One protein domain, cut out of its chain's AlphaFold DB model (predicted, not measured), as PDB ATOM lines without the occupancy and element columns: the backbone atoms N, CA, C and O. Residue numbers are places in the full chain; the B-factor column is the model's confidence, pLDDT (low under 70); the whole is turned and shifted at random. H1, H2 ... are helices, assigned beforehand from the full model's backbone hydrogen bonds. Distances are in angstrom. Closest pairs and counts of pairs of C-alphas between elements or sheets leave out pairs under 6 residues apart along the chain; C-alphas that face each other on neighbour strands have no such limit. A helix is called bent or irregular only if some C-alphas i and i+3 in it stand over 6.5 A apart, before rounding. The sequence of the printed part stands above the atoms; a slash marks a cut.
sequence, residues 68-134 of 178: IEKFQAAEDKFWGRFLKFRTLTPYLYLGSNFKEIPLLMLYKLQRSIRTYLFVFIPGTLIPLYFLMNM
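AT A GLANCE: This is residues 68 to 134 of the 178 residues of the protein "Complex I-B17" of Ciona intestinalis (UniProt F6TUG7). One long helix, H3, makes the length of a rod; near its first end sits a small turn of helix, H2, and the shorter H1 runs the opposite way to H3, loosely set off from it. Residues 109 to 134 stick out as a long arm. The printed part has 67 residues, with three named helices in the order H1, H2, H3 and no named strand, all helix, extended, with a radius of gyration of the C-alphas of 17.0 A and spans of 56 by 26 by 15 A.

IN THESE COORDINATES: H1, residues 68 to 80, begins at C-alpha 68 (19.321, -51.646, -38.682) and is 17.7 A long. H2 is residues 89 to 93, 6.2 A. H3, residues 98 to 132, is 49.1 A long and ends at C-alpha 132 (45.051, -34.697, -44.889). H3 is irregular, but only just: C-alphas 99 and 102 are 7.0 A apart. It has a kink of 25 degrees near residue 116.

HOW THE PARTS SIT: H1 and H3 are close but not clearly touching, their closest C-alphas, Trp 79 and Tyr 107, 7.7 A apart, at a shallow tilt of 23 degrees, opposite ways. H2 and H3 are close but not clearly touching, at Tyr 91 and Phe 98, their closest C-alphas, 7.7 A. H1 and H2 are apart. In H1 and H2 every O i to N i+4 pair is within hydrogen-bond range; in H3, 26 of 31.

THE WHOLE: The C-alphas of Gly 95 and Met 134, the two farthest apart, are 56.5 A apart. The printed part has no cut; the link H1 to H2 is short, H2 to H3 tight. pLDDT is under 70 at residue 91, residues 93 to 97 and residue 134.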
ATOM      1  N   ILE A  68      19.539 -52.893 -39.426       87.25
ATOM      2  CA  ILE A  68      19.321 -51.646 -38.682       87.25
ATOM      3  C   ILE A  68      17.932 -51.650 -38.040       87.25
ATOM      4  O   ILE A  68      17.814 -51.421 -36.840       87.25
ATOM      5  N   GLU A  69      16.895 -51.984 -38.807       88.19
ATOM      6  CA  GLU A  69      15.521 -52.071 -38.303       88.19
ATOM      7  C   GLU A  69      15.367 -53.155 -37.235       88.19
ATOM      8  O   GLU A  69      14.676 -52.947 -36.245       88.19
ATOM      9  N   LYS A  70      16.055 -54.296 -37.372       90.00
ATOM     10  CA  LYS A  70      16.083 -55.337 -36.332       90.00
ATOM     11  C   LYS A  70      16.703 -54.828 -35.036       90.00
ATOM     12  O   LYS A  70      16.176 -55.103 -33.962       90.00
ATOM     13  N   PHE A  71      17.811 -54.094 -35.134       88.56
ATOM     14  CA  PHE A  71      18.458 -53.495 -33.970       88.56
ATOM     15  C   PHE A  71      17.548 -52.456 -33.305       88.56
ATOM     16  O   PHE A  71      17.367 -52.489 -32.090       88.56
ATOM     17  N   GLN A  72      16.923 -51.583 -34.099       86.12
ATOM     18  CA  GLN A  72      15.962 -50.594 -33.611       86.12
ATOM     19  C   GLN A  72      14.745 -51.263 -32.966       86.12
ATOM     20  O   GLN A  72      14.367 -50.884 -31.869       86.12
ATOM     21  N   ALA A  73      14.184 -52.312 -33.570       87.81
ATOM     22  CA  ALA A  73      13.062 -53.062 -33.009       87.81
ATOM     23  C   ALA A  73      13.426 -53.771 -31.689       87.81
ATOM     24  O   ALA A  73      12.611 -53.835 -30.767       87.81
ATOM     25  N   ALA A  74      14.650 -54.295 -31.574       89.25
ATOM     26  CA  ALA A  74      15.140 -54.913 -30.345       89.25
ATOM     27  C   ALA A  74      15.338 -53.881 -29.224       89.25
ATOM     28  O   ALA A  74      14.883 -54.101 -28.101       89.25
ATOM     29  N   GLU A  75      15.959 -52.741 -29.537       87.25
ATOM     30  CA  GLU A  75      16.069 -51.594 -28.628       87.25
ATOM     31  C   GLU A  75      14.681 -51.100 -28.216       87.25
ATOM     32  O   GLU A  75      14.428 -50.824 -27.043       87.25
ATOM     33  N   ASP A  76      13.757 -51.058 -29.168       85.75
ATOM     34  CA  ASP A  76      12.410 -50.586 -28.945       85.75
ATOM     35  C   ASP A  76      11.635 -51.483 -27.985       85.75
ATOM     36  O   ASP A  76      10.955 -50.995 -27.078       85.75
ATOM     37  N   LYS A  77      11.775 -52.796 -28.159       89.19
ATOM     38  CA  LYS A  77      11.207 -53.802 -27.269       89.19
ATOM     39  C   LYS A  77      11.842 -53.743 -25.880       89.19
ATOM     40  O   LYS A  77      11.133 -53.871 -24.885       89.19
ATOM     41  N   PHE A  78      13.156 -53.538 -25.809       91.19
ATOM     42  CA  PHE A  78      13.881 -53.407 -24.548       91.19
ATOM     43  C   PHE A  78      13.400 -52.186 -23.758       91.19
ATOM     44  O   PHE A  78      12.929 -52.329 -22.632       91.19
ATOM     45  N   TRP A  79      13.431 -50.996 -24.362       89.38
ATOM     46  CA  TRP A  79      13.028 -49.759 -23.694       89.38
ATOM     47  C   TRP A  79      11.523 -49.663 -23.462       89.38
ATOM     48  O   TRP A  79      11.116 -49.106 -22.450       89.38
ATOM     49  N   GLY A  80      10.693 -50.257 -24.326       86.25
ATOM     50  CA  GLY A  80       9.239 -50.315 -24.138       86.25
ATOM     51  C   GLY A  80       8.802 -51.080 -22.883       86.25
ATOM     52  O   GLY A  80       7.689 -50.883 -22.406       86.25
ATOM     53  N   ARG A  81       9.679 -51.915 -22.304       87.19
ATOM     54  CA  ARG A  81       9.439 -52.568 -21.008       87.19
ATOM     55  C   ARG A  81       9.585 -51.610 -19.820       87.19
ATOM     56  O   ARG A  81       8.958 -51.837 -18.790       87.19
ATOM     57  N   PHE A  82      10.415 -50.576 -19.953       86.06
ATOM     58  CA  PHE A  82      10.771 -49.655 -18.866       86.06
ATOM     59  C   PHE A  82      10.128 -48.275 -19.011       86.06
ATOM     60  O   PHE A  82       9.830 -47.625 -18.014       86.06
ATOM     61  N   LEU A  83       9.920 -47.827 -20.249       84.62
ATOM     62  CA  LEU A  83       9.394 -46.515 -20.594       84.62
ATOM     63  C   LEU A  83       8.040 -46.677 -21.274       84.62
ATOM     64  O   LEU A  83       7.956 -47.209 -22.383       84.62
ATOM     65  N   LYS A  84       6.986 -46.159 -20.641       81.19
ATOM     66  CA  LYS A  84       5.663 -46.061 -21.276       81.19
ATOM     67  C   LYS A  84       5.646 -44.997 -22.367       81.19
ATOM     68  O   LYS A  84       4.961 -45.148 -23.375       81.19
ATOM     69  N   PHE A  85       6.431 -43.938 -22.180       78.88
ATOM     70  CA  PHE A  85       6.505 -42.807 -23.094       78.88
ATOM     71  C   PHE A  85       7.947 -42.551 -23.534       78.88
ATOM     72  O   PHE A  85       8.889 -42.636 -22.754       78.88
ATOM     73  N   ARG A  86       8.118 -42.214 -24.815       74.00
ATOM     74  CA  ARG A  86       9.437 -41.962 -25.439       74.00
ATOM     75  C   ARG A  86       9.690 -40.500 -25.779       74.00
ATOM     76  O   ARG A  86      10.808 -40.097 -26.130       74.00
ATOM     77  N   THR A  87       8.631 -39.710 -25.737       77.31
ATOM     78  CA  THR A  87       8.640 -38.272 -25.961       77.31
ATOM     79  C   THR A  87       8.464 -37.567 -24.625       77.31
ATOM     80  O   THR A  87       7.925 -38.133 -23.679       77.31
ATOM     81  N   LEU A  88       8.959 -36.335 -24.532       73.19
ATOM     82  CA  LEU A  88       8.795 -35.505 -23.335       73.19
ATOM     83  C   LEU A  88       7.374 -34.930 -23.229       73.19
ATOM     84  O   LEU A  88       6.935 -34.581 -22.139       73.19
ATOM     85  N   THR A  89       6.638 -34.880 -24.344       73.06
ATOM     86  CA  THR A  89       5.289 -34.308 -24.412       73.06
ATOM     87  C   THR A  89       4.300 -34.939 -23.418       73.06
ATOM     88  O   THR A  89       3.646 -34.185 -22.706       73.06
ATOM     89  N   PRO A  90       4.216 -36.270 -23.230       70.56
ATOM     90  CA  PRO A  90       3.289 -36.855 -22.264       70.56
ATOM     91  C   PRO A  90       3.718 -36.604 -20.809       70.56
ATOM     92  O   PRO A  90       2.877 -36.567 -19.922       70.56
ATOM     93  N   TYR A  91       5.007 -36.386 -20.530       69.81
ATOM     94  CA  TYR A  91       5.450 -36.050 -19.171       69.81
ATOM     95  C   TYR A  91       5.097 -34.615 -18.784       69.81
ATOM     96  O   TYR A  91       4.706 -34.377 -17.648       69.81
ATOM     97  N   LEU A  92       5.180 -33.683 -19.737       72.81
ATOM     98  CA  LEU A  92       4.864 -32.273 -19.503       72.81
ATOM     99  C   LEU A  92       3.354 -32.010 -19.408       72.81
ATOM    100  O   LEU A  92       2.936 -31.210 -18.579       72.81
ATOM    101  N   TYR A  93       2.537 -32.681 -20.231       69.94
ATOM    102  CA  TYR A  93       1.099 -32.393 -20.331       69.94
ATOM    103  C   TYR A  93       0.191 -33.387 -19.594       69.94
ATOM    104  O   TYR A  93      -0.908 -33.015 -19.198       69.94
ATOM    105  N   LEU A  94       0.615 -34.644 -19.411       68.19
ATOM    106  CA  LEU A  94      -0.238 -35.713 -18.866       68.19
ATOM    107  C   LEU A  94       0.013 -36.010 -17.375       68.19
ATOM    108  O   LEU A  94      -0.561 -36.960 -16.849       68.19
ATOM    109  N   GLY A  95       0.866 -35.236 -16.689       61.06
ATOM    110  CA  GLY A  95       1.160 -35.443 -15.261       61.06
ATOM    111  C   GLY A  95       1.775 -36.818 -14.964       61.06
ATOM    112  O   GLY A  95       1.506 -37.426 -13.932       61.06
ATOM    113  N   SER A  96       2.546 -37.347 -15.917       66.88
ATOM    114  CA  SER A  96       3.087 -38.706 -15.874       66.88
ATOM    115  C   SER A  96       4.201 -38.855 -14.827       66.88
ATOM    116  O   SER A  96       4.930 -37.913 -14.525       66.88
ATOM    117  N   ASN A  97       4.347 -40.068 -14.286       67.75
ATOM    118  CA  ASN A  97       5.217 -40.412 -13.161       67.75
ATOM    119  C   ASN A  97       6.660 -39.884 -13.317       67.75
ATOM    120  O   ASN A  97       7.447 -40.429 -14.093       67.75
ATOM    121  N   PHE A  98       7.055 -38.918 -12.475       73.62
ATOM    122  CA  PHE A  98       8.419 -38.355 -12.422       73.62
ATOM    123  C   PHE A  98       9.529 -39.406 -12.214       73.62
ATOM    124  O   PHE A  98      10.693 -39.159 -12.519       73.62
ATOM    125  N   LYS A  99       9.174 -40.609 -11.746       79.62
ATOM    126  CA  LYS A  99      10.088 -41.747 -11.559       79.62
ATOM    127  C   LYS A  99      10.684 -42.281 -12.871       79.62
ATOM    128  O   LYS A  99      11.747 -42.890 -12.838       79.62
ATOM    129  N   GLU A 100      10.034 -42.056 -14.014       79.94
ATOM    130  CA  GLU A 100      10.505 -42.534 -15.326       79.94
ATOM    131  C   GLU A 100      11.455 -41.537 -16.026       79.94
ATOM    132  O   GLU A 100      12.122 -41.887 -16.999       79.94
ATOM    133  N   ILE A 101      11.583 -40.310 -15.508       83.31
ATOM    134  CA  ILE A 101      12.462 -39.259 -16.048       83.31
ATOM    135  C   ILE A 101      13.942 -39.670 -16.113       83.31
ATOM    136  O   ILE A 101      14.540 -39.475 -17.175       83.31
ATOM    137  N   PRO A 102      14.566 -40.245 -15.062       87.06
ATOM    138  CA  PRO A 102      15.972 -40.642 -15.148       87.06
ATOM    139  C   PRO A 102      16.203 -41.721 -16.215       87.06
ATOM    140  O   PRO A 102      17.185 -41.669 -16.954       87.06
ATOM    141  N   LEU A 103      15.261 -42.659 -16.364       88.06
ATOM    142  CA  LEU A 103      15.295 -43.688 -17.408       88.06
ATOM    143  C   LEU A 103      15.155 -43.073 -18.805       88.06
ATOM    144  O   LEU A 103      15.857 -43.475 -19.732       88.06
ATOM    145  N   LEU A 104      14.289 -42.068 -18.957       87.69
ATOM    146  CA  LEU A 104      14.117 -41.352 -20.216       87.69
ATOM    147  C   LEU A 104      15.386 -40.577 -20.590       87.69
ATOM    148  O   LEU A 104      15.789 -40.606 -21.754       87.69
ATOM    149  N   MET A 105      16.029 -39.911 -19.627       88.19
ATOM    150  CA  MET A 105      17.312 -39.238 -19.850       88.19
ATOM    151  C   MET A 105      18.379 -40.231 -20.308       88.19
ATOM    152  O   MET A 105      19.062 -39.968 -21.297       88.19
ATOM    153  N   LEU A 106      18.468 -41.397 -19.660       90.81
ATOM    154  CA  LEU A 106      19.410 -42.446 -20.043       90.81
ATOM    155  C   LEU A 106      19.147 -42.960 -21.468       90.81
ATOM    156  O   LEU A 106      20.079 -43.079 -22.262       90.81
ATOM    157  N   TYR A 107      17.880 -43.179 -21.833       89.62
ATOM    158  CA  TYR A 107      17.486 -43.546 -23.197       89.62
ATOM    159  C   TYR A 107      17.890 -42.478 -24.227       89.62
ATOM    160  O   TYR A 107      18.449 -42.794 -25.281       89.62
ATOM    161  N   LYS A 108      17.634 -41.195 -23.936       90.12
ATOM    162  CA  LYS A 108      18.008 -40.085 -24.830       90.12
ATOM    163  C   LYS A 108      19.523 -39.963 -24.971       90.12
ATOM    164  O   LYS A 108      19.988 -39.733 -26.085       90.12
ATOM    165  N   LEU A 109      20.264 -40.173 -23.885       92.81
ATOM    166  CA  LEU A 109      21.723 -40.171 -23.870       92.81
ATOM    167  C   LEU A 109      22.295 -41.326 -24.700       92.81
ATOM    168  O   LEU A 109      23.145 -41.111 -25.556       92.81
ATOM    169  N   GLN A 110      21.788 -42.550 -24.526       91.19
ATOM    170  CA  GLN A 110      22.199 -43.683 -25.357       91.19
ATOM    171  C   GLN A 110      21.934 -43.397 -26.843       91.19
ATOM    172  O   GLN A 110      22.779 -43.663 -27.703       91.19
ATOM    173  N   ARG A 111      20.766 -42.827 -27.159       89.12
ATOM    174  CA  ARG A 111      20.407 -42.472 -28.533       89.12
ATOM    175  C   ARG A 111      21.321 -41.389 -29.107       89.12
ATOM    176  O   ARG A 111      21.707 -41.522 -30.265       89.12
ATOM    177  N   SER A 112      21.672 -40.356 -28.339       89.00
ATOM    178  CA  SER A 112      22.576 -39.296 -28.802       89.00
ATOM    179  C   SER A 112      24.001 -39.809 -29.003       89.00
ATOM    180  O   SER A 112      24.582 -39.536 -30.050       89.00
ATOM    181  N   ILE A 113      24.518 -40.627 -28.079       93.25
ATOM    182  CA  ILE A 113      25.822 -41.300 -28.201       93.25
ATOM    183  C   ILE A 113      25.882 -42.117 -29.491       93.25
ATOM    184  O   ILE A 113      26.844 -42.020 -30.247       93.25
ATOM    185  N   ARG A 114      24.827 -42.882 -29.791       88.81
ATOM    186  CA  ARG A 114      24.745 -43.653 -31.035       88.81
ATOM    187  C   ARG A 114      24.786 -42.750 -32.268       88.81
ATOM    188  O   ARG A 114      25.563 -43.016 -33.179       88.81
ATOM    189  N   THR A 115      23.966 -41.702 -32.322       90.00
ATOM    190  CA  THR A 115      23.983 -40.774 -33.465       90.00
ATOM    191  C   THR A 115      25.368 -40.151 -33.632       90.00
ATOM    192  O   THR A 115      25.875 -40.065 -34.746       90.00
ATOM    193  N   TYR A 116      26.018 -39.781 -32.530       93.12
ATOM    194  CA  TYR A 116      27.372 -39.242 -32.549       93.12
ATOM    195  C   TYR A 116      28.387 -40.240 -33.125       93.12
ATOM    196  O   TYR A 116      29.074 -39.928 -34.096       93.12
ATOM    197  N   LEU A 117      28.412 -41.467 -32.602       93.88
ATOM    198  CA  LEU A 117      29.347 -42.516 -33.019       93.88
ATOM    199  C   LEU A 117      29.161 -42.967 -34.469       93.88
ATOM    200  O   LEU A 117      30.146 -43.185 -35.163       93.88
ATOM    201  N   PHE A 118      27.921 -43.150 -34.923       88.75
ATOM    202  CA  PHE A 118      27.657 -43.764 -36.230       88.75
ATOM    203  C   PHE A 118      27.407 -42.761 -37.355       88.75
ATOM    204  O   PHE A 118      27.493 -43.144 -38.516       88.75
ATOM    205  N   VAL A 119      27.086 -41.503 -37.039       90.56
ATOM    206  CA  VAL A 119      26.805 -40.476 -38.055       90.56
ATOM    207  C   VAL A 119      27.874 -39.396 -38.033       90.56
ATOM    208  O   VAL A 119      28.535 -39.173 -39.043       90.56
ATOM    209  N   PHE A 120      28.077 -38.748 -36.885       94.00
ATOM    210  CA  PHE A 120      28.975 -37.596 -36.812       94.00
ATOM    211  C   PHE A 120      30.443 -37.990 -36.950       94.00
ATOM    212  O   PHE A 120      31.151 -37.358 -37.724       94.00
ATOM    213  N   ILE A 121      30.891 -39.045 -36.262       92.88
ATOM    214  CA  ILE A 121      32.291 -39.481 -36.319       92.88
ATOM    215  C   ILE A 121      32.707 -39.900 -37.743       92.88
ATOM    216  O   ILE A 121      33.692 -39.357 -38.235       92.88
ATOM    217  N   PRO A 122      31.983 -40.782 -38.465       93.06
ATOM    218  CA  PRO A 122      32.311 -41.075 -39.860       93.06
ATOM    219  C   PRO A 122      32.172 -39.844 -40.760       93.06
ATOM    220  O   PRO A 122      33.015 -39.618 -41.626       93.06
ATOM    221  N   GLY A 123      31.141 -39.024 -40.524       92.44
ATOM    222  CA  GLY A 123      30.888 -37.801 -41.281       92.44
ATOM    223  C   GLY A 123      32.000 -36.757 -41.168       92.44
ATOM    224  O   GLY A 123      32.168 -35.977 -42.098       92.44
ATOM    225  N   THR A 124      32.777 -36.744 -40.081       90.81
ATOM    226  CA  THR A 124      33.908 -35.819 -39.897       90.81
ATOM    227  C   THR A 124      35.255 -36.463 -40.215       90.81
ATOM    228  O   THR A 124      36.088 -35.831 -40.862       90.81
ATOM    229  N   LEU A 125      35.473 -37.723 -39.821       91.19
ATOM    230  CA  LEU A 125      36.734 -38.430 -40.059       91.19
ATOM    231  C   LEU A 125      36.994 -38.677 -41.540       91.19
ATOM    232  O   LEU A 125      38.139 -38.558 -41.957       91.19
ATOM    233  N   ILE A 126      35.971 -39.011 -42.335       87.62
ATOM    234  CA  ILE A 126      36.161 -39.292 -43.764       87.62
ATOM    235  C   ILE A 126      36.640 -38.027 -44.501       87.62
ATOM    236  O   ILE A 126      37.702 -38.091 -45.119       87.62
ATOM    237  N   PRO A 127      35.960 -36.862 -44.413       84.75
ATOM    238  CA  PRO A 127      36.466 -35.633 -45.024       84.75
ATOM    239  C   PRO A 127      37.828 -35.202 -44.481       84.75
ATOM    240  O   PRO A 127      38.677 -34.787 -45.261       84.75
ATOM    241  N   LEU A 128      38.062 -35.324 -43.170       87.88
ATOM    242  CA  LEU A 128      39.345 -34.964 -42.566       87.88
ATOM    243  C   LEU A 128      40.481 -35.860 -43.077       87.88
ATOM    244  O   LEU A 128      41.550 -35.359 -43.417       87.88
ATOM    245  N   TYR A 129      40.230 -37.163 -43.208       86.12
ATOM    246  CA  TYR A 129      41.152 -38.104 -43.836       86.12
ATOM    247  C   TYR A 129      41.439 -37.717 -45.288       86.12
ATOM    248  O   TYR A 129      42.595 -37.735 -45.700       86.12
ATOM    249  N   PHE A 130      40.420 -37.336 -46.062       78.44
ATOM    250  CA  PHE A 130      40.632 -36.869 -47.431       78.44
ATOM    251  C   PHE A 130      41.471 -35.591 -47.471       78.44
ATOM    252  O   PHE A 130      42.456 -35.572 -48.196       78.44
ATOM    253  N   LEU A 131      41.145 -34.578 -46.661       81.56
ATOM    254  CA  LEU A 131      41.885 -33.311 -46.586       81.56
ATOM    255  C   LEU A 131      43.365 -33.523 -46.249       81.56
ATOM    256  O   LEU A 131      44.227 -32.960 -46.915       81.56
ATOM    257  N   MET A 132      43.668 -34.379 -45.270       81.12
ATOM    258  CA  MET A 132      45.051 -34.697 -44.889       81.12
ATOM    259  C   MET A 132      45.819 -35.479 -45.965       81.12
ATOM    260  O   MET A 132      47.043 -35.427 -45.995       81.12
ATOM    261  N   ASN A 133      45.118 -36.195 -46.848       74.31
ATOM    262  CA  ASN A 133      45.712 -36.988 -47.925       74.31
ATOM    263  C   ASN A 133      45.601 -36.323 -49.309       74.31
ATOM    264  O   ASN A 133      45.884 -36.969 -50.314       74.31
ATOM    265  N   MET A 134      45.189 -35.052 -49.410       58.78
ATOM    266  CA  MET A 134      45.118 -34.388 -50.721       58.78
ATOM    267  C   MET A 134      46.500 -34.017 -51.281       58.78
ATOM    268  O   MET A 134      46.661 -33.984 -52.500       58.78
TER     269      MET A 134